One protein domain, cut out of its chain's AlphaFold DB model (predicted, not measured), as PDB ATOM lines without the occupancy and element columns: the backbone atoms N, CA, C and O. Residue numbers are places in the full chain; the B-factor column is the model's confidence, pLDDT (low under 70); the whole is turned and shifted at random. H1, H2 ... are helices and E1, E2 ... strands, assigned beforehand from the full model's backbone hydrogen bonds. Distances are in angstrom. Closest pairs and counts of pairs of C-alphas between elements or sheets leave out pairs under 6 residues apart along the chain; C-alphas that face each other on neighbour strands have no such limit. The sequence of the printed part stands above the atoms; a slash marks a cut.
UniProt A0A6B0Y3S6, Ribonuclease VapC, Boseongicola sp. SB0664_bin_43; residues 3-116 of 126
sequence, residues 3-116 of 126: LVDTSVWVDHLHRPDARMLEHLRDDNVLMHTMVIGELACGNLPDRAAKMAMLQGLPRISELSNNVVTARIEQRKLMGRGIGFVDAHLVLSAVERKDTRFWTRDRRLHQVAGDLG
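Overview. This is residues 3 to 116 of the 126 residues of the protein "Ribonuclease VapC" of Boseongicola sp. SB0664_bin_43 (UniProt A0A6B0Y3S6). Two small helical lobes sit end to end along the longest axis: one holds H1 to H4, with H3 and H4 folded back as a hairpin, H1 on H3 and H2 near H1; the other has H6 in its middle, with H5 on one side and the strand E1 and H7 on the other. The first printed residues, 3 to 4, reach over from the first lobe to pair with E1, and residues 57 to 64 link the lobes a second time. The 114 printed residues have seven named helices and one named strand, in the order H1 H2 H3 H4 H5 H6 E1 H7, and the class is mostly helix. The whole is compact, with a radius of gyration of the C-alphas of 14.0 A, yet elongated in outline, spanning 41 by 26 by 24 A.

Along the chain. Begin with the longest helix, H6, residues 84 to 95: find C-alpha 84 at (-26.008, -23.197, 41.095), from where it runs 16.3 A to C-alpha 95 at (-19.911, -18.633, 26.693). Before it comes H5, residues 65 to 74, 14.2 A long; after it come E1, residues 100 to 102, 6.5 A, and H7, residues 106 to 114, 12.4 A, ending at C-alpha 114 (-10.942, -27.737, 33.683). Go back to C-alpha 6 at (-18.107, -12.642, 44.915) for H1, residues 6 to 14, 12.2 A. H2 is residues 18 to 25, 10.6 A; H3 is residues 33 to 41, 12.4 A; H4 is residues 47 to 56, 14.1 A.

Arrangement. With residues 87 to 91 alone H6 touches H5, about perpendicular at 78 degrees; the closest C-alphas, of Val 68 and His 88, are 6.2 A apart. With residues 86 to 90 alone H6 only just touches H7, with 3 pairs of C-alphas within 8 A, the closest those of Val 90 and Ala 112 at 6.2 A; they run the same way at a shallow tilt of 29 degrees. Look at Ala 93 and Phe 101, the closest C-alphas of H6 and E1, 6.1 A apart. E1 pairs with no named strand, but its residues 101 to 102 pair with residues 3 to 4, parallel. H6 is close to but not clearly touching H3, where the C-alphas of Met 34 and Val 85 come to 6.6 A. H3 touches H1 at a steep tilt of 46 degrees, the same way, closest at the C-alphas of Thr 6 and Val 35, 5.3 A. H3 and H4 form a helical hairpin, opposite ways at a shallow tilt of 2 degrees; they only just touch, with 3 pairs within 8 A, the closest C-alphas being those of Ile 36 and Leu 54 at 7.2 A. H2 touches no helix but is near H1, with the C-alphas of His 12 and Met 20 7.3 A apart. In H1 to H7 every O i to N i+4 pair is within hydrogen-bond range.

Size, cuts and confidence. The two farthest C-alphas, of Asp 46 and Gln 74, are 42.0 A apart. The printed part has no cut and no long link. The mean pLDDT of the printed part is 96.4, and no printed residue is under 70.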
ATOM      1  N   LEU A   3     -14.355 -11.954  34.351       98.62
ATOM      2  CA  LEU A   3     -15.516 -12.076  35.226       98.62
ATOM      3  C   LEU A   3     -15.032 -12.390  36.637       98.62
ATOM      4  O   LEU A   3     -14.340 -13.388  36.850       98.62
ATOM      5  N   VAL A   4     -15.413 -11.536  37.580       98.38
ATOM      6  CA  VAL A   4     -14.963 -11.631  38.964       98.38
ATOM      7  C   VAL A   4     -16.074 -12.173  39.857       98.38
ATOM      8  O   VAL A   4     -17.183 -11.641  39.879       98.38
ATOM      9  N   ASP A   5     -15.752 -13.233  40.589       97.94
ATOM     10  CA  ASP A   5     -16.604 -13.871  41.587       97.94
ATOM     11  C   ASP A   5     -16.759 -13.027  42.868       97.94
ATOM     12  O   ASP A   5     -15.929 -12.172  43.194       97.94
ATOM     13  N   THR A   6     -17.807 -13.301  43.642       97.19
ATOM     14  CA  THR A   6     -18.107 -12.642  44.915       97.19
ATOM     15  C   THR A   6     -16.975 -12.797  45.923       97.19
ATOM     16  O   THR A   6     -16.653 -11.827  46.607       97.19
ATOM     17  N   SER A   7     -16.318 -13.962  45.991       96.62
ATOM     18  CA  SER A   7     -15.173 -14.164  46.894       96.62
ATOM     19  C   SER A   7     -14.054 -13.143  46.647       96.62
ATOM     20  O   SER A   7     -13.485 -12.592  47.591       96.62
ATOM     21  N   VAL A   8     -13.793 -12.813  45.378       97.44
ATOM     22  CA  VAL A   8     -12.752 -11.852  45.015       97.44
ATOM     23  C   VAL A   8     -13.144 -10.436  45.440       97.44
ATOM     24  O   VAL A   8     -12.349  -9.721  46.065       97.44
ATOM     25  N   TRP A   9     -14.389 -10.058  45.132       97.25
ATOM     26  CA  TRP A   9     -14.972  -8.773  45.511       97.25
ATOM     27  C   TRP A   9     -14.998  -8.562  47.016       97.25
ATOM     28  O   TRP A   9     -14.635  -7.484  47.479       97.25
ATOM     29  N   VAL A  10     -15.404  -9.576  47.780       94.94
ATOM     30  CA  VAL A  10     -15.479  -9.500  49.238       94.94
ATOM     31  C   VAL A  10     -14.120  -9.128  49.813       94.94
ATOM     32  O   VAL A  10     -14.066  -8.154  50.567       94.94
ATOM     33  N   ASP A  11     -13.022  -9.796  49.441       93.88
ATOM     34  CA  ASP A  11     -11.740  -9.397  50.035       93.88
ATOM     35  C   ASP A  11     -11.282  -8.034  49.527       93.88
ATOM     36  O   ASP A  11     -10.812  -7.251  50.340       93.88
ATOM     37  N   HIS A  12     -11.481  -7.693  48.244       95.12
ATOM     38  CA  HIS A  12     -11.106  -6.371  47.724       95.12
ATOM     39  C   HIS A  12     -11.838  -5.231  48.457       95.12
ATOM     40  O   HIS A  12     -11.249  -4.195  48.770       95.12
ATOM     41  N   LEU A  13     -13.125  -5.418  48.764       93.19
ATOM     42  CA  LEU A  13     -13.941  -4.424  49.462       93.19
ATOM     43  C   LEU A  13     -13.604  -4.305  50.954       93.19
ATOM     44  O   LEU A  13     -13.887  -3.251  51.534       93.19
ATOM     45  N   HIS A  14     -13.026  -5.351  51.560       91.19
ATOM     46  CA  HIS A  14     -12.483  -5.328  52.922       91.19
ATOM     47  C   HIS A  14     -11.061  -4.762  52.971       91.19
ATOM     48  O   HIS A  14     -10.731  -3.979  53.860       91.19
ATOM     49  N   ARG A  15     -10.217  -5.153  52.017       92.94
ATOM     50  CA  ARG A  15      -8.833  -4.722  51.861       92.94
ATOM     51  C   ARG A  15      -8.532  -4.577  50.367       92.94
ATOM     52  O   ARG A  15      -8.519  -5.589  49.671       92.94
ATOM     53  N   PRO A  16      -8.221  -3.361  49.883       93.50
ATOM     54  CA  PRO A  16      -7.950  -3.145  48.469       93.50
ATOM     55  C   PRO A  16      -6.888  -4.108  47.919       93.50
ATOM     56  O   PRO A  16      -5.750  -4.137  48.390       93.50
ATOM     57  N   ASP A  17      -7.290  -4.890  46.921       94.56
ATOM     58  CA  ASP A  17      -6.418  -5.757  46.123       94.56
ATOM     59  C   ASP A  17      -5.830  -4.955  44.950       94.56
ATOM     60  O   ASP A  17      -6.578  -4.390  44.148       94.56
ATOM     61  N   ALA A  18      -4.498  -4.893  44.858       94.94
ATOM     62  CA  ALA A  18      -3.785  -4.106  43.851       94.94
ATOM     63  C   ALA A  18      -4.034  -4.586  42.411       94.94
ATOM     64  O   ALA A  18      -4.176  -3.752  41.519       94.94
ATOM     65  N   ARG A  19      -4.151  -5.902  42.186       95.06
ATOM     66  CA  ARG A  19      -4.441  -6.461  40.855       95.06
ATOM     67  C   ARG A  19      -5.866  -6.131  40.433       95.06
ATOM     68  O   ARG A  19      -6.117  -5.771  39.288       95.06
ATOM     69  N   MET A  20      -6.805  -6.192  41.377       96.62
ATOM     70  CA  MET A  20      -8.173  -5.744  41.116       96.62
ATOM     71  C   MET A  20      -8.205  -4.257  40.738       96.62
ATOM     72  O   MET A  20      -8.872  -3.895  39.776       96.62
ATOM     73  N   LEU A  21      -7.471  -3.397  41.452       96.31
ATOM     74  CA  LEU A  21      -7.388  -1.969  41.113       96.31
ATOM     75  C   LEU A  21      -6.828  -1.736  39.704       96.31
ATOM     76  O   LEU A  21      -7.350  -0.894  38.978       96.31
ATOM     77  N   GLU A  22      -5.798  -2.484  39.314       96.25
ATOM     78  CA  GLU A  22      -5.238  -2.442  37.962       96.25
ATOM     79  C   GLU A  22      -6.269  -2.854  36.908       96.25
ATOM     80  O   GLU A  22      -6.535  -2.099  35.977       96.25
ATOM     81  N   HIS A  23      -6.946  -3.989  37.093       97.06
ATOM     82  CA  HIS A  23      -7.971  -4.435  36.152       97.06
ATOM     83  C   HIS A  23      -9.190  -3.511  36.090       97.06
ATOM     84  O   HIS A  23      -9.795  -3.393  35.025       97.06
ATOM     85  N   LEU A  24      -9.555  -2.855  37.194       96.81
ATOM     86  CA  LEU A  24     -10.610  -1.841  37.199       96.81
ATOM     87  C   LEU A  24     -10.193  -0.592  36.423       96.81
ATOM     88  O   LEU A  24     -10.999  -0.062  35.668       96.81
ATOM     89  N   ARG A  25      -8.945  -0.138  36.584       96.69
ATOM     90  CA  ARG A  25      -8.404   1.009  35.839       96.69
ATOM     91  C   ARG A  25      -8.344   0.735  34.338       96.69
ATOM     92  O   ARG A  25      -8.569   1.646  33.550       96.69
ATOM     93  N   ASP A  26      -8.047  -0.503  33.964       96.50
ATOM     94  CA  ASP A  26      -7.889  -0.916  32.571       96.50
ATOM     95  C   ASP A  26      -9.213  -1.416  31.947       96.50
ATOM     96  O   ASP A  26      -9.191  -2.085  30.915       96.50
ATOM     97  N   ASP A  27     -10.361  -1.146  32.587       96.06
ATOM     98  CA  ASP A  27     -11.711  -1.541  32.148       96.06
ATOM     99  C   ASP A  27     -11.863  -3.046  31.842       96.06
ATOM    100  O   ASP A  27     -12.682  -3.473  31.026       96.06
ATOM    101  N   ASN A  28     -11.083  -3.889  32.520       96.88
ATOM    102  CA  ASN A  28     -11.000  -5.321  32.245       96.88
ATOM    103  C   ASN A  28     -11.975  -6.170  33.069       96.88
ATOM    104  O   ASN A  28     -12.097  -7.370  32.811       96.88
ATOM    105  N   VAL A  29     -12.673  -5.579  34.041       98.06
ATOM    106  CA  VAL A  29     -13.563  -6.286  34.973       98.06
ATOM    107  C   VAL A  29     -14.992  -6.366  34.436       98.06
ATOM    108  O   VAL A  29     -15.579  -5.377  34.005       98.06
ATOM    109  N   LEU A  30     -15.571  -7.564  34.501       98.38
ATOM    110  CA  LEU A  30     -16.969  -7.848  34.200       98.38
ATOM    111  C   LEU A  30     -17.737  -8.208  35.471       98.38
ATOM    112  O   LEU A  30     -17.232  -8.922  36.337       98.38
ATOM    113  N   MET A  31     -18.999  -7.790  35.508       98.12
ATOM    114  CA  MET A  31     -19.973  -8.160  36.534       98.12
ATOM    115  C   MET A  31     -21.012  -9.150  36.012       98.12
ATOM    116  O   MET A  31     -21.369  -9.148  34.833       98.12
ATOM    117  N   HIS A  32     -21.562  -9.942  36.930       98.38
ATOM    118  CA  HIS A  32     -22.741 -10.777  36.710       98.38
ATOM    119  C   HIS A  32     -23.812 -10.433  37.752       98.38
ATOM    120  O   HIS A  32     -23.485 -10.141  38.905       98.38
ATOM    121  N   THR A  33     -25.093 -10.484  37.380       97.00
ATOM    122  CA  THR A  33     -26.198 -10.079  38.271       97.00
ATOM    123  C   THR A  33     -26.238 -10.887  39.569       97.00
ATOM    124  O   THR A  33     -26.503 -10.318  40.623       97.00
ATOM    125  N   MET A  34     -25.891 -12.179  39.527       97.81
ATOM    126  CA  MET A  34     -25.785 -13.003  40.742       97.81
ATOM    127  C   MET A  34     -24.735 -12.471  41.733       97.81
ATOM    128  O   MET A  34     -25.048 -12.355  42.911       97.81
ATOM    129  N   VAL A  35     -23.553 -12.044  41.265       98.00
ATOM    130  CA  VAL A  35     -22.509 -11.441  42.125       98.00
ATOM    131  C   VAL A  35     -23.010 -10.138  42.750       98.00
ATOM    132  O   VAL A  35     -22.851  -9.907  43.946       98.00
ATOM    133  N   ILE A  36     -23.678  -9.289  41.958       97.00
ATOM    134  CA  ILE A  36     -24.296  -8.056  42.470       97.00
ATOM    135  C   ILE A  36     -25.329  -8.387  43.556       97.00
ATOM    136  O   ILE A  36     -25.379  -7.705  44.578       97.00
ATOM    137  N   GLY A  37     -26.143  -9.426  43.344       96.38
ATOM    138  CA  GLY A  37     -27.140  -9.900  44.302       96.38
ATOM    139  C   GLY A  37     -26.519 -10.394  45.608       96.38
ATOM    140  O   GLY A  37     -26.948  -9.975  46.680       96.38
ATOM    141  N   GLU A  38     -25.473 -11.219  45.535       96.88
ATOM    142  CA  GLU A  38     -24.758 -11.710  46.717       96.88
ATOM    143  C   GLU A  38     -24.124 -10.567  47.519       96.88
ATOM    144  O   GLU A  38     -24.316 -10.480  48.734       96.88
ATOM    145  N   LEU A  39     -23.454  -9.625  46.846       96.50
ATOM    146  CA  LEU A  39     -22.888  -8.438  47.492       96.50
ATOM    147  C   LEU A  39     -23.973  -7.539  48.100       96.50
ATOM    148  O   LEU A  39     -23.781  -6.981  49.181       96.50
ATOM    149  N   ALA A  40     -25.135  -7.424  47.451       94.88
ATOM    150  CA  ALA A  40     -26.264  -6.665  47.975       94.88
ATOM    151  C   ALA A  40     -26.858  -7.296  49.246       94.88
ATOM    152  O   ALA A  40     -27.341  -6.552  50.104       94.88
ATOM    153  N   CYS A  41     -26.807  -8.621  49.398       95.38
ATOM    154  CA  CYS A  41     -27.204  -9.312  50.629       95.38
ATOM    155  C   CYS A  41     -26.218  -9.081  51.789       95.38
ATOM    156  O   CYS A  41     -26.606  -9.189  52.952       95.38
ATOM    157  N   GLY A  42     -24.959  -8.755  51.487       91.56
ATOM    158  CA  GLY A  42     -23.926  -8.473  52.479       91.56
ATOM    159  C   GLY A  42     -24.024  -7.083  53.119       91.56
ATOM    160  O   GLY A  42     -24.710  -6.175  52.635       91.56
ATOM    161  N   ASN A  43     -23.278  -6.901  54.213       89.19
ATOM    162  CA  ASN A  43     -23.070  -5.588  54.816       89.19
ATOM    163  C   ASN A  43     -21.871  -4.896  54.150       89.19
ATOM    164  O   ASN A  43     -20.782  -5.463  54.089       89.19
ATOM    165  N   LEU A  44     -22.069  -3.672  53.664       88.44
ATOM    166  CA  LEU A  44     -21.050  -2.906  52.948       88.44
ATOM    167  C   LEU A  44     -20.940  -1.507  53.566       88.44
ATOM    168  O   LEU A  44     -21.947  -0.794  53.592       88.44
ATOM    169  N   PRO A  45     -19.752  -1.069  54.023       87.44
ATOM    170  CA  PRO A  45     -19.556   0.333  54.381       87.44
ATOM    171  C   PRO A  45     -19.684   1.195  53.123       87.44
ATOM    172  O   PRO A  45     -19.332   0.745  52.031       87.44
ATOM    173  N   ASP A  46     -20.227   2.406  53.261       90.50
ATOM    174  CA  ASP A  46     -20.551   3.294  52.134       90.50
ATOM    175  C   ASP A  46     -21.404   2.608  51.053       90.50
ATOM    176  O   ASP A  46     -21.209   2.800  49.849       90.50
ATOM    177  N   ARG A  47     -22.367   1.785  51.499       93.81
ATOM    178  CA  ARG A  47     -23.205   0.911  50.664       93.81
ATOM    179  C   ARG A  47     -23.704   1.581  49.389       93.81
ATOM    180  O   ARG A  47     -23.593   0.989  48.322       93.81
ATOM    181  N   ALA A  48     -24.252   2.792  49.486       94.69
ATOM    182  CA  ALA A  48     -24.802   3.495  48.329       94.69
ATOM    183  C   ALA A  48     -23.736   3.748  47.249       94.69
ATOM    184  O   ALA A  48     -23.960   3.426  46.084       94.69
ATOM    185  N   ALA A  49     -22.560   4.248  47.641       94.38
ATOM    186  CA  ALA A  49     -21.465   4.534  46.719       94.38
ATOM    187  C   ALA A  49     -20.882   3.247  46.113       94.38
ATOM    188  O   ALA A  49     -20.720   3.156  44.896       94.38
ATOM    189  N   LYS A  50     -20.636   2.222  46.940       93.62
ATOM    190  CA  LYS A  50     -20.094   0.937  46.465       93.62
ATOM    191  C   LYS A  50     -21.055   0.217  45.526       93.62
ATOM    192  O   LYS A  50     -20.633  -0.265  44.479       93.62
ATOM    193  N   MET A  51     -22.346   0.175  45.854       95.94
ATOM    194  CA  MET A  51     -23.340  -0.449  44.979       95.94
ATOM    195  C   MET A  51     -23.493   0.311  43.662       95.94
ATOM    196  O   MET A  51     -23.589  -0.334  42.622       95.94
ATOM    197  N   ALA A  52     -23.459   1.649  43.677       95.94
ATOM    198  CA  ALA A  52     -23.492   2.446  42.450       95.94
ATOM    199  C   ALA A  52     -22.280   2.157  41.548       95.94
ATOM    200  O   ALA A  52     -22.451   1.939  40.351       95.94
ATOM    201  N   MET A  53     -21.075   2.071  42.126       94.50
ATOM    202  CA  MET A  53     -19.859   1.684  41.400       94.50
ATOM    203  C   MET A  53     -19.999   0.290  40.773       94.50
ATOM    204  O   MET A  53     -19.833   0.144  39.567       94.50
ATOM    205  N   LEU A  54     -20.360  -0.723  41.571       95.75
ATOM    206  CA  LEU A  54     -20.516  -2.106  41.103       95.75
ATOM    207  C   LEU A  54     -21.565  -2.229  39.989       95.75
ATOM    208  O   LEU A  54     -21.386  -2.989  39.042       95.75
ATOM    209  N   GLN A  55     -22.665  -1.478  40.088       95.94
ATOM    210  CA  GLN A  55     -23.730  -1.490  39.085       95.94
ATOM    211  C   GLN A  55     -23.351  -0.782  37.781       95.94
ATOM    212  O   GLN A  55     -23.965  -1.096  36.757       95.94
ATOM    213  N   GLY A  56     -22.381   0.137  37.827       96.50
ATOM    214  CA  GLY A  56     -21.854   0.863  36.671       96.50
ATOM    215  C   GLY A  56     -20.811   0.090  35.860       96.50
ATOM    216  O   GLY A  56     -20.501   0.497  34.743       96.50
ATOM    217  N   LEU A  57     -20.288  -1.023  36.383       97.56
ATOM    218  CA  LEU A  57     -19.318  -1.853  35.671       97.56
ATOM    219  C   LEU A  57     -19.960  -2.617  34.497       97.56
ATOM    220  O   LEU A  57     -21.141  -2.986  34.562       97.56
ATOM    221  N   PRO A  58     -19.185  -2.924  33.435       97.25
ATOM    222  CA  PRO A  58     -19.673  -3.713  32.312       97.25
ATOM    223  C   PRO A  58     -20.188  -5.085  32.760       97.25
ATOM    224  O   PRO A  58     -19.566  -5.773  33.571       97.25
ATOM    225  N   ARG A  59     -21.321  -5.518  32.203       96.69
ATOM    226  CA  ARG A  59     -21.931  -6.813  32.534       96.69
ATOM    227  C   ARG A  59     -21.636  -7.861  31.474       96.69
ATOM    228  O   ARG A  59     -21.558  -7.564  30.282       96.69
ATOM    229  N   ILE A  60     -21.476  -9.102  31.916       97.62
ATOM    230  CA  ILE A  60     -21.485 -10.262  31.029       97.62
ATOM    231  C   ILE A  60     -22.930 -10.672  30.720       97.62
ATOM    232  O   ILE A  60     -23.825 -10.469  31.538       97.62
ATOM    233  N   SER A  61     -23.162 -11.240  29.537       94.25
ATOM    234  CA  SER A  61     -24.459 -11.821  29.193       94.25
ATOM    235  C   SER A  61     -24.776 -13.004  30.104       94.25
ATOM    236  O   SER A  61     -23.922 -13.859  30.336       94.25
ATOM    237  N   GLU A  62     -26.009 -13.051  30.593       91.06
ATOM    238  CA  GLU A  62     -26.479 -14.103  31.488       91.06
ATOM    239  C   GLU A  62     -27.038 -15.284  30.695       91.06
ATOM    240  O   GLU A  62     -27.764 -15.118  29.710       91.06
ATOM    241  N   LEU A  63     -26.738 -16.494  31.161       96.31
ATOM    242  CA  LEU A  63     -27.417 -17.702  30.706       96.31
ATOM    243  C   LEU A  63     -28.732 -17.876  31.469       96.31
ATOM    244  O   LEU A  63     -28.801 -17.635  32.673       96.31
ATOM    245  N   SER A  64     -29.773 -18.356  30.785       97.75
ATOM    246  CA  SER A  64     -31.019 -18.722  31.462       97.75
ATOM    247  C   SER A  64     -30.821 -19.951  32.350       97.75
ATOM    248  O   SER A  64     -30.012 -20.829  32.040       97.75
ATOM    249  N   ASN A  65     -31.620 -20.066  33.412       98.12
ATOM    250  CA  ASN A  65     -31.541 -21.195  34.345       98.12
ATOM    251  C   ASN A  65     -31.649 -22.550  33.626       98.12
ATOM    252  O   ASN A  65     -30.912 -23.477  33.941       98.12
ATOM    253  N   ASN A  66     -32.515 -22.660  32.611       98.19
ATOM    254  CA  ASN A  66     -32.671 -23.891  31.830       98.19
ATOM    255  C   ASN A  66     -31.399 -24.246  31.046       98.19
ATOM    256  O   ASN A  66     -31.020 -25.415  30.986       98.19
ATOM    257  N   VAL A  67     -30.727 -23.245  30.464       98.12
ATOM    258  CA  VAL A  67     -29.452 -23.451  29.766       98.12
ATOM    259  C   VAL A  67     -28.372 -23.863  30.758       98.12
ATOM    260  O   VAL A  67     -27.649 -24.818  30.488       98.12
ATOM    261  N   VAL A  68     -28.287 -23.209  31.919       98.31
ATOM    262  CA  VAL A  68     -27.318 -23.565  32.965       98.31
ATOM    263  C   VAL A  68     -27.524 -25.001  33.438       98.31
ATOM    264  O   VAL A  68     -26.574 -25.780  33.410       98.31
ATOM    265  N   THR A  69     -28.755 -25.396  33.766       98.19
ATOM    266  CA  THR A  69     -29.078 -26.775  34.165       98.19
ATOM    267  C   THR A  69     -28.693 -27.786  33.084       98.19
ATOM    268  O   THR A  69     -28.042 -28.785  33.378       98.19
ATOM    269  N   ALA A  70     -29.001 -27.513  31.813       98.25
ATOM    270  CA  ALA A  70     -28.599 -28.391  30.713       98.25
ATOM    271  C   ALA A  70     -27.068 -28.479  30.552       98.25
ATOM    272  O   ALA A  70     -26.531 -29.543  30.240       98.25
ATOM    273  N   ARG A  71     -26.343 -27.375  30.764       98.00
ATOM    274  CA  ARG A  71     -24.876 -27.326  30.673       98.00
ATOM    275  C   ARG A  71     -24.194 -28.034  31.839       98.00
ATOM    276  O   ARG A  71     -23.149 -28.640  31.610       98.00
ATOM    277  N   ILE A  72     -24.777 -27.989  33.037       98.12
ATOM    278  CA  ILE A  72     -24.317 -28.763  34.198       98.12
ATOM    279  C   ILE A  72     -24.259 -30.248  33.829       98.12
ATOM    280  O   ILE A  72     -23.197 -30.855  33.969       98.12
ATOM    281  N   GLU A  73     -25.336 -30.786  33.250       97.75
ATOM    282  CA  GLU A  73     -25.407 -32.177  32.783       97.75
ATOM    283  C   GLU A  73     -24.392 -32.466  31.667       97.75
ATOM    284  O   GLU A  73     -23.565 -33.373  31.773       97.75
ATOM    285  N   GLN A  74     -24.395 -31.652  30.606       97.50
ATOM    286  CA  GLN A  74     -23.538 -31.860  29.430       97.50
ATOM    287  C   GLN A  74     -22.042 -31.827  29.760       97.50
ATOM    288  O   GLN A  74     -21.256 -32.558  29.158       97.50
ATOM    289  N   ARG A  75     -21.644 -30.973  30.708       96.44
ATOM    290  CA  ARG A  75     -20.250 -30.806  31.137       96.44
ATOM    291  C   ARG A  75     -19.915 -31.604  32.397       96.44
ATOM    292  O   ARG A  75     -18.785 -31.518  32.865       96.44
ATOM    293  N   LYS A  76     -20.865 -32.390  32.924       96.69
ATOM    294  CA  LYS A  76     -20.707 -33.226  34.124       96.69
ATOM    295  C   LYS A  76     -20.192 -32.431  35.330       96.69
ATOM    296  O   LYS A  76     -19.253 -32.845  36.008       96.69
ATOM    297  N   LEU A  77     -20.799 -31.272  35.590       97.56
ATOM    298  CA  LEU A  77     -20.410 -30.393  36.703       97.56
ATOM    299  C   LEU A  77     -20.979 -30.847  38.061       97.56
ATOM    300  O   LEU A  77     -20.619 -30.302  39.104       97.56
ATOM    301  N   MET A  78     -21.853 -31.854  38.067       96.31
ATOM    302  CA  MET A  78     -22.445 -32.425  39.276       96.31
ATOM    303  C   MET A  78     -21.375 -33.057  40.178       96.31
ATOM    304  O   MET A  78     -20.392 -33.621  39.705       96.31
ATOM    305  N   GLY A  79     -21.565 -32.971  41.499       96.56
ATOM    306  CA  GLY A  79     -20.648 -33.566  42.483       96.56
ATOM    307  C   GLY A  79     -19.293 -32.857  42.622       96.56
ATOM    308  O   GLY A  79     -18.451 -33.298  43.398       96.56
ATOM    309  N   ARG A  80     -19.081 -31.734  41.924       96.50
ATOM    310  CA  ARG A  80     -17.836 -30.942  41.964       96.50
ATOM    311  C   ARG A  80     -17.740 -29.993  43.167       96.50
ATOM    312  O   ARG A  80     -16.724 -29.329  43.344       96.50
ATOM    313  N   GLY A  81     -18.785 -29.943  43.998       95.69
ATOM    314  CA  GLY A  81     -18.838 -29.107  45.199       95.69
ATOM    315  C   GLY A  81     -19.026 -27.616  44.923       95.69
ATOM    316  O   GLY A  81     -18.566 -26.818  45.732       95.69
ATOM    317  N   ILE A  82     -19.672 -27.273  43.804       97.12
ATOM    318  CA  ILE A  82     -20.071 -25.909  43.434       97.12
ATOM    319  C   ILE A  82     -21.599 -25.770  43.490       97.12
ATOM    320  O   ILE A  82     -22.322 -26.747  43.262       97.12
ATOM    321  N   GLY A  83     -22.085 -24.570  43.798       97.50
ATOM    322  CA  GLY A  83     -23.501 -24.220  43.799       97.50
ATOM    323  C   GLY A  83     -24.042 -23.841  42.418       97.50
ATOM    324  O   GLY A  83     -23.317 -23.726  41.432       97.50
ATOM    325  N   PHE A  84     -25.356 -23.616  42.341       97.81
ATOM    326  CA  PHE A  84     -26.008 -23.197  41.095       97.81
ATOM    327  C   PHE A  84     -25.574 -21.792  40.647       97.81
ATOM    328  O   PHE A  84     -25.394 -21.557  39.454       97.81
ATOM    329  N   VAL A  85     -25.350 -20.878  41.597       97.75
ATOM    330  CA  VAL A  85     -24.801 -19.544  41.311       97.75
ATOM    331  C   VAL A  85     -23.399 -19.662  40.716       97.75
ATOM    332  O   VAL A  85     -23.168 -19.139  39.630       97.75
ATOM    333  N   ASP A  86     -22.509 -20.437  41.335       98.06
ATOM    334  CA  ASP A  86     -21.166 -20.704  40.804       98.06
ATOM    335  C   ASP A  86     -21.207 -21.239  39.364       98.06
ATOM    336  O   ASP A  86     -20.440 -20.804  38.501       98.06
ATOM    337  N   ALA A  87     -22.144 -22.154  39.082       98.25
ATOM    338  CA  ALA A  87     -22.359 -22.689  37.742       98.25
ATOM    339  C   ALA A  87     -22.802 -21.598  36.751       98.25
ATOM    340  O   ALA A  87     -22.272 -21.548  35.641       98.25
ATOM    341  N   HIS A  88     -23.715 -20.702  37.144       98.31
ATOM    342  CA  HIS A  88     -24.083 -19.529  36.340       98.31
ATOM    343  C   HIS A  88     -22.858 -18.680  35.990       98.31
ATOM    344  O   HIS A  88     -22.685 -18.304  34.829       98.31
ATOM    345  N   LEU A  89     -22.002 -18.395  36.973       98.50
ATOM    346  CA  LEU A  89     -20.841 -17.533  36.778       98.50
ATOM    347  C   LEU A  89     -19.824 -18.160  35.823       98.50
ATOM    348  O   LEU A  89     -19.498 -17.574  34.787       98.50
ATOM    349  N   VAL A  90     -19.365 -19.378  36.123       98.31
ATOM    350  CA  VAL A  90     -18.316 -20.022  35.324       98.31
ATOM    351  C   VAL A  90     -18.798 -20.336  33.906       98.31
ATOM    352  O   VAL A  90     -18.042 -20.166  32.952       98.31
ATOM    353  N   LEU A  91     -20.066 -20.723  33.721       98.38
ATOM    354  CA  LEU A  91     -20.612 -20.991  32.388       98.38
ATOM    355  C   LEU A  91     -20.819 -19.712  31.571       98.38
ATOM    356  O   LEU A  91     -20.616 -19.746  30.359       98.38
ATOM    357  N   SER A  92     -21.158 -18.587  32.207       98.25
ATOM    358  CA  SER A  92     -21.217 -17.292  31.513       98.25
ATOM    359  C   SER A  92     -19.833 -16.874  31.009       98.25
ATOM    360  O   SER A  92     -19.706 -16.410  29.876       98.25
ATOM    361  N   ALA A  93     -18.779 -17.110  31.802       97.94
ATOM    362  CA  ALA A  93     -17.399 -16.891  31.364       97.94
ATOM    363  C   ALA A  93     -16.990 -17.820  30.208       97.94
ATOM    364  O   ALA A  93     -16.281 -17.387  29.308       97.94
ATOM    365  N   VAL A  94     -17.462 -19.072  30.193       97.56
ATOM    366  CA  VAL A  94     -17.220 -20.010  29.081       97.56
ATOM    367  C   VAL A  94     -17.922 -19.581  27.790       97.56
ATOM    368  O   VAL A  94     -17.375 -19.780  26.708       97.56
ATOM    369  N   GLU A  95     -19.129 -19.019  27.876       96.56
ATOM    370  CA  GLU A  95     -19.911 -18.633  26.693       96.56
ATOM    371  C   GLU A  95     -19.330 -17.392  25.991       96.56
ATOM    372  O   GLU A  95     -19.350 -17.291  24.762       96.56
ATOM    373  N   ARG A  96     -18.770 -16.444  26.754       95.50
ATOM    374  CA  ARG A  96     -18.150 -15.239  26.192       95.50
ATOM    375  C   ARG A  96     -16.674 -15.478  25.871       95.50
ATOM    376  O   ARG A  96     -15.850 -15.627  26.769       95.50
ATOM    377  N   LYS A  97     -16.317 -15.387  24.586       91.88
ATOM    378  CA  LYS A  97     -14.916 -15.429  24.127       91.88
ATOM    379  C   LYS A  97     -14.018 -14.453  24.901       91.88
ATOM    380  O   LYS A  97     -14.461 -13.376  25.298       91.88
ATOM    381  N   ASP A  98     -12.762 -14.855  25.099       93.88
ATOM    382  CA  ASP A  98     -11.700 -14.058  25.733       93.88
ATOM    383  C   ASP A  98     -12.045 -13.543  27.147       93.88
ATOM    384  O   ASP A  98     -11.586 -12.483  27.598       93.88
ATOM    385  N   THR A  99     -12.869 -14.317  27.863       97.75
ATOM    386  CA  THR A  99     -13.217 -14.075  29.263       97.75
ATOM    387  C   THR A  99     -12.485 -15.055  30.167       97.75
ATOM    388  O   THR A  99     -12.565 -16.271  29.986       97.75
ATOM    389  N   ARG A 100     -11.779 -14.524  31.165       98.38
ATOM    390  CA  ARG A 100     -11.256 -15.310  32.285       98.38
ATOM    391  C   ARG A 100     -12.188 -15.212  33.484       98.38
ATOM    392  O   ARG A 100     -12.926 -14.241  33.619       98.38
ATOM    393  N   PHE A 101     -12.152 -16.218  34.342       98.56
ATOM    394  CA  PHE A 101     -12.967 -16.319  35.540       98.56
ATOM    395  C   PHE A 101     -12.084 -16.280  36.782       98.56
ATOM    396  O   PHE A 101     -11.283 -17.190  37.001       98.56
ATOM    397  N   TRP A 102     -12.221 -15.226  37.580       98.50
ATOM    398  CA  TRP A 102     -11.423 -15.013  38.779       98.50
ATOM    399  C   TRP A 102     -12.253 -15.307  40.027       98.50
ATOM    400  O   TRP A 102     -13.252 -14.643  40.286       98.50
ATOM    401  N   THR A 103     -11.823 -16.306  40.794       98.06
ATOM    402  CA  THR A 103     -12.405 -16.706  42.080       98.06
ATOM    403  C   THR A 103     -11.291 -17.086  43.047       98.06
ATOM    404  O   THR A 103     -10.243 -17.576  42.613       98.06
ATOM    405  N   ARG A 104     -11.528 -16.891  44.348       96.38
ATOM    406  CA  ARG A 104     -10.674 -17.422  45.421       96.38
ATOM    407  C   ARG A 104     -11.203 -18.735  46.002       96.38
ATOM    408  O   ARG A 104     -10.522 -19.355  46.819       96.38
ATOM    409  N   ASP A 105     -12.379 -19.202  45.577       96.88
ATOM    410  CA  ASP A 105     -12.849 -20.535  45.943       96.88
ATOM    411  C   ASP A 105     -12.050 -21.603  45.182       96.88
ATOM    412  O   ASP A 105     -12.043 -21.669  43.953       96.88
ATOM    413  N   ARG A 106     -11.382 -22.483  45.931       96.31
ATOM    414  CA  ARG A 106     -10.502 -23.517  45.370       96.31
ATOM    415  C   ARG A 106     -11.239 -24.520  44.476       96.31
ATOM    416  O   ARG A 106     -10.674 -24.976  43.482       96.31
ATOM    417  N   ARG A 107     -12.465 -24.917  44.833       97.06
ATOM    418  CA  ARG A 107     -13.240 -25.899  44.053       97.06
ATOM    419  C   ARG A 107     -13.735 -25.269  42.763       97.06
ATOM    420  O   ARG A 107     -13.624 -25.888  41.703       97.06
ATOM    421  N   LEU A 108     -14.227 -24.038  42.843       98.25
ATOM    422  CA  LEU A 108     -14.690 -23.302  41.679       98.25
ATOM    423  C   LEU A 108     -13.531 -22.926  40.748       98.25
ATOM    424  O   LEU A 108     -13.665 -23.066  39.533       98.25
ATOM    425  N   HIS A 109     -12.366 -22.564  41.293       98.12
ATOM    426  CA  HIS A 109     -11.151 -22.347  40.509       98.12
ATOM    427  C   HIS A 109     -10.756 -23.606  39.725       98.12
ATOM    428  O   HIS A 109     -10.491 -23.525  38.527       98.12
ATOM    429  N   GLN A 110     -10.790 -24.788  40.354       98.06
ATOM    430  CA  GLN A 110     -10.522 -26.051  39.655       98.06
ATOM    431  C   GLN A 110     -11.527 -26.304  38.522       98.06
ATOM    432  O   GLN A 110     -11.138 -26.723  37.436       98.06
ATOM    433  N   VAL A 111     -12.820 -26.045  38.744       98.38
ATOM    434  CA  VAL A 111     -13.839 -26.152  37.682       98.38
ATOM    435  C   VAL A 111     -13.550 -25.175  36.541       98.38
ATOM    436  O   VAL A 111     -13.597 -25.570  35.379       98.38
ATOM    437  N   ALA A 112     -13.210 -23.927  36.848       98.38
ATOM    438  CA  ALA A 112     -12.836 -22.939  35.844       98.38
ATOM    439  C   ALA A 112     -11.568 -23.349  35.071       98.38
ATOM    440  O   ALA A 112     -11.481 -23.098  33.868       98.38
ATOM    441  N   GLY A 113     -10.612 -24.003  35.736       98.06
ATOM    442  CA  GLY A 113      -9.391 -24.536  35.133       98.06
ATOM    443  C   GLY A 113      -9.691 -25.653  34.140       98.06
ATOM    444  O   GLY A 113      -9.284 -25.570  32.984       98.06
ATOM    445  N   ASP A 114     -10.498 -26.636  34.547       97.88
ATOM    446  CA  ASP A 114     -10.942 -27.737  33.683       97.88
ATOM    447  C   ASP A 114     -11.753 -27.238  32.471       97.88
ATOM    448  O   ASP A 114     -11.750 -27.859  31.409       97.88
ATOM    449  N   LEU A 115     -12.451 -26.107  32.622       97.31
ATOM    450  CA  LEU A 115     -13.201 -25.444  31.553       97.31
ATOM    451  C   LEU A 115     -12.351 -24.471  30.715       97.31
ATOM    452  O   LEU A 115     -12.869 -23.891  29.762       97.31
ATOM    453  N   GLY A 116     -11.065 -24.296  31.038       97.56
ATOM    454  CA  GLY A 116     -10.121 -23.466  30.285       97.56
ATOM    455  C   GLY A 116     -10.263 -21.955  30.492       97.56
ATOM    456  O   GLY A 116      -9.666 -21.183  29.742       97.56
TER     457      GLY A 116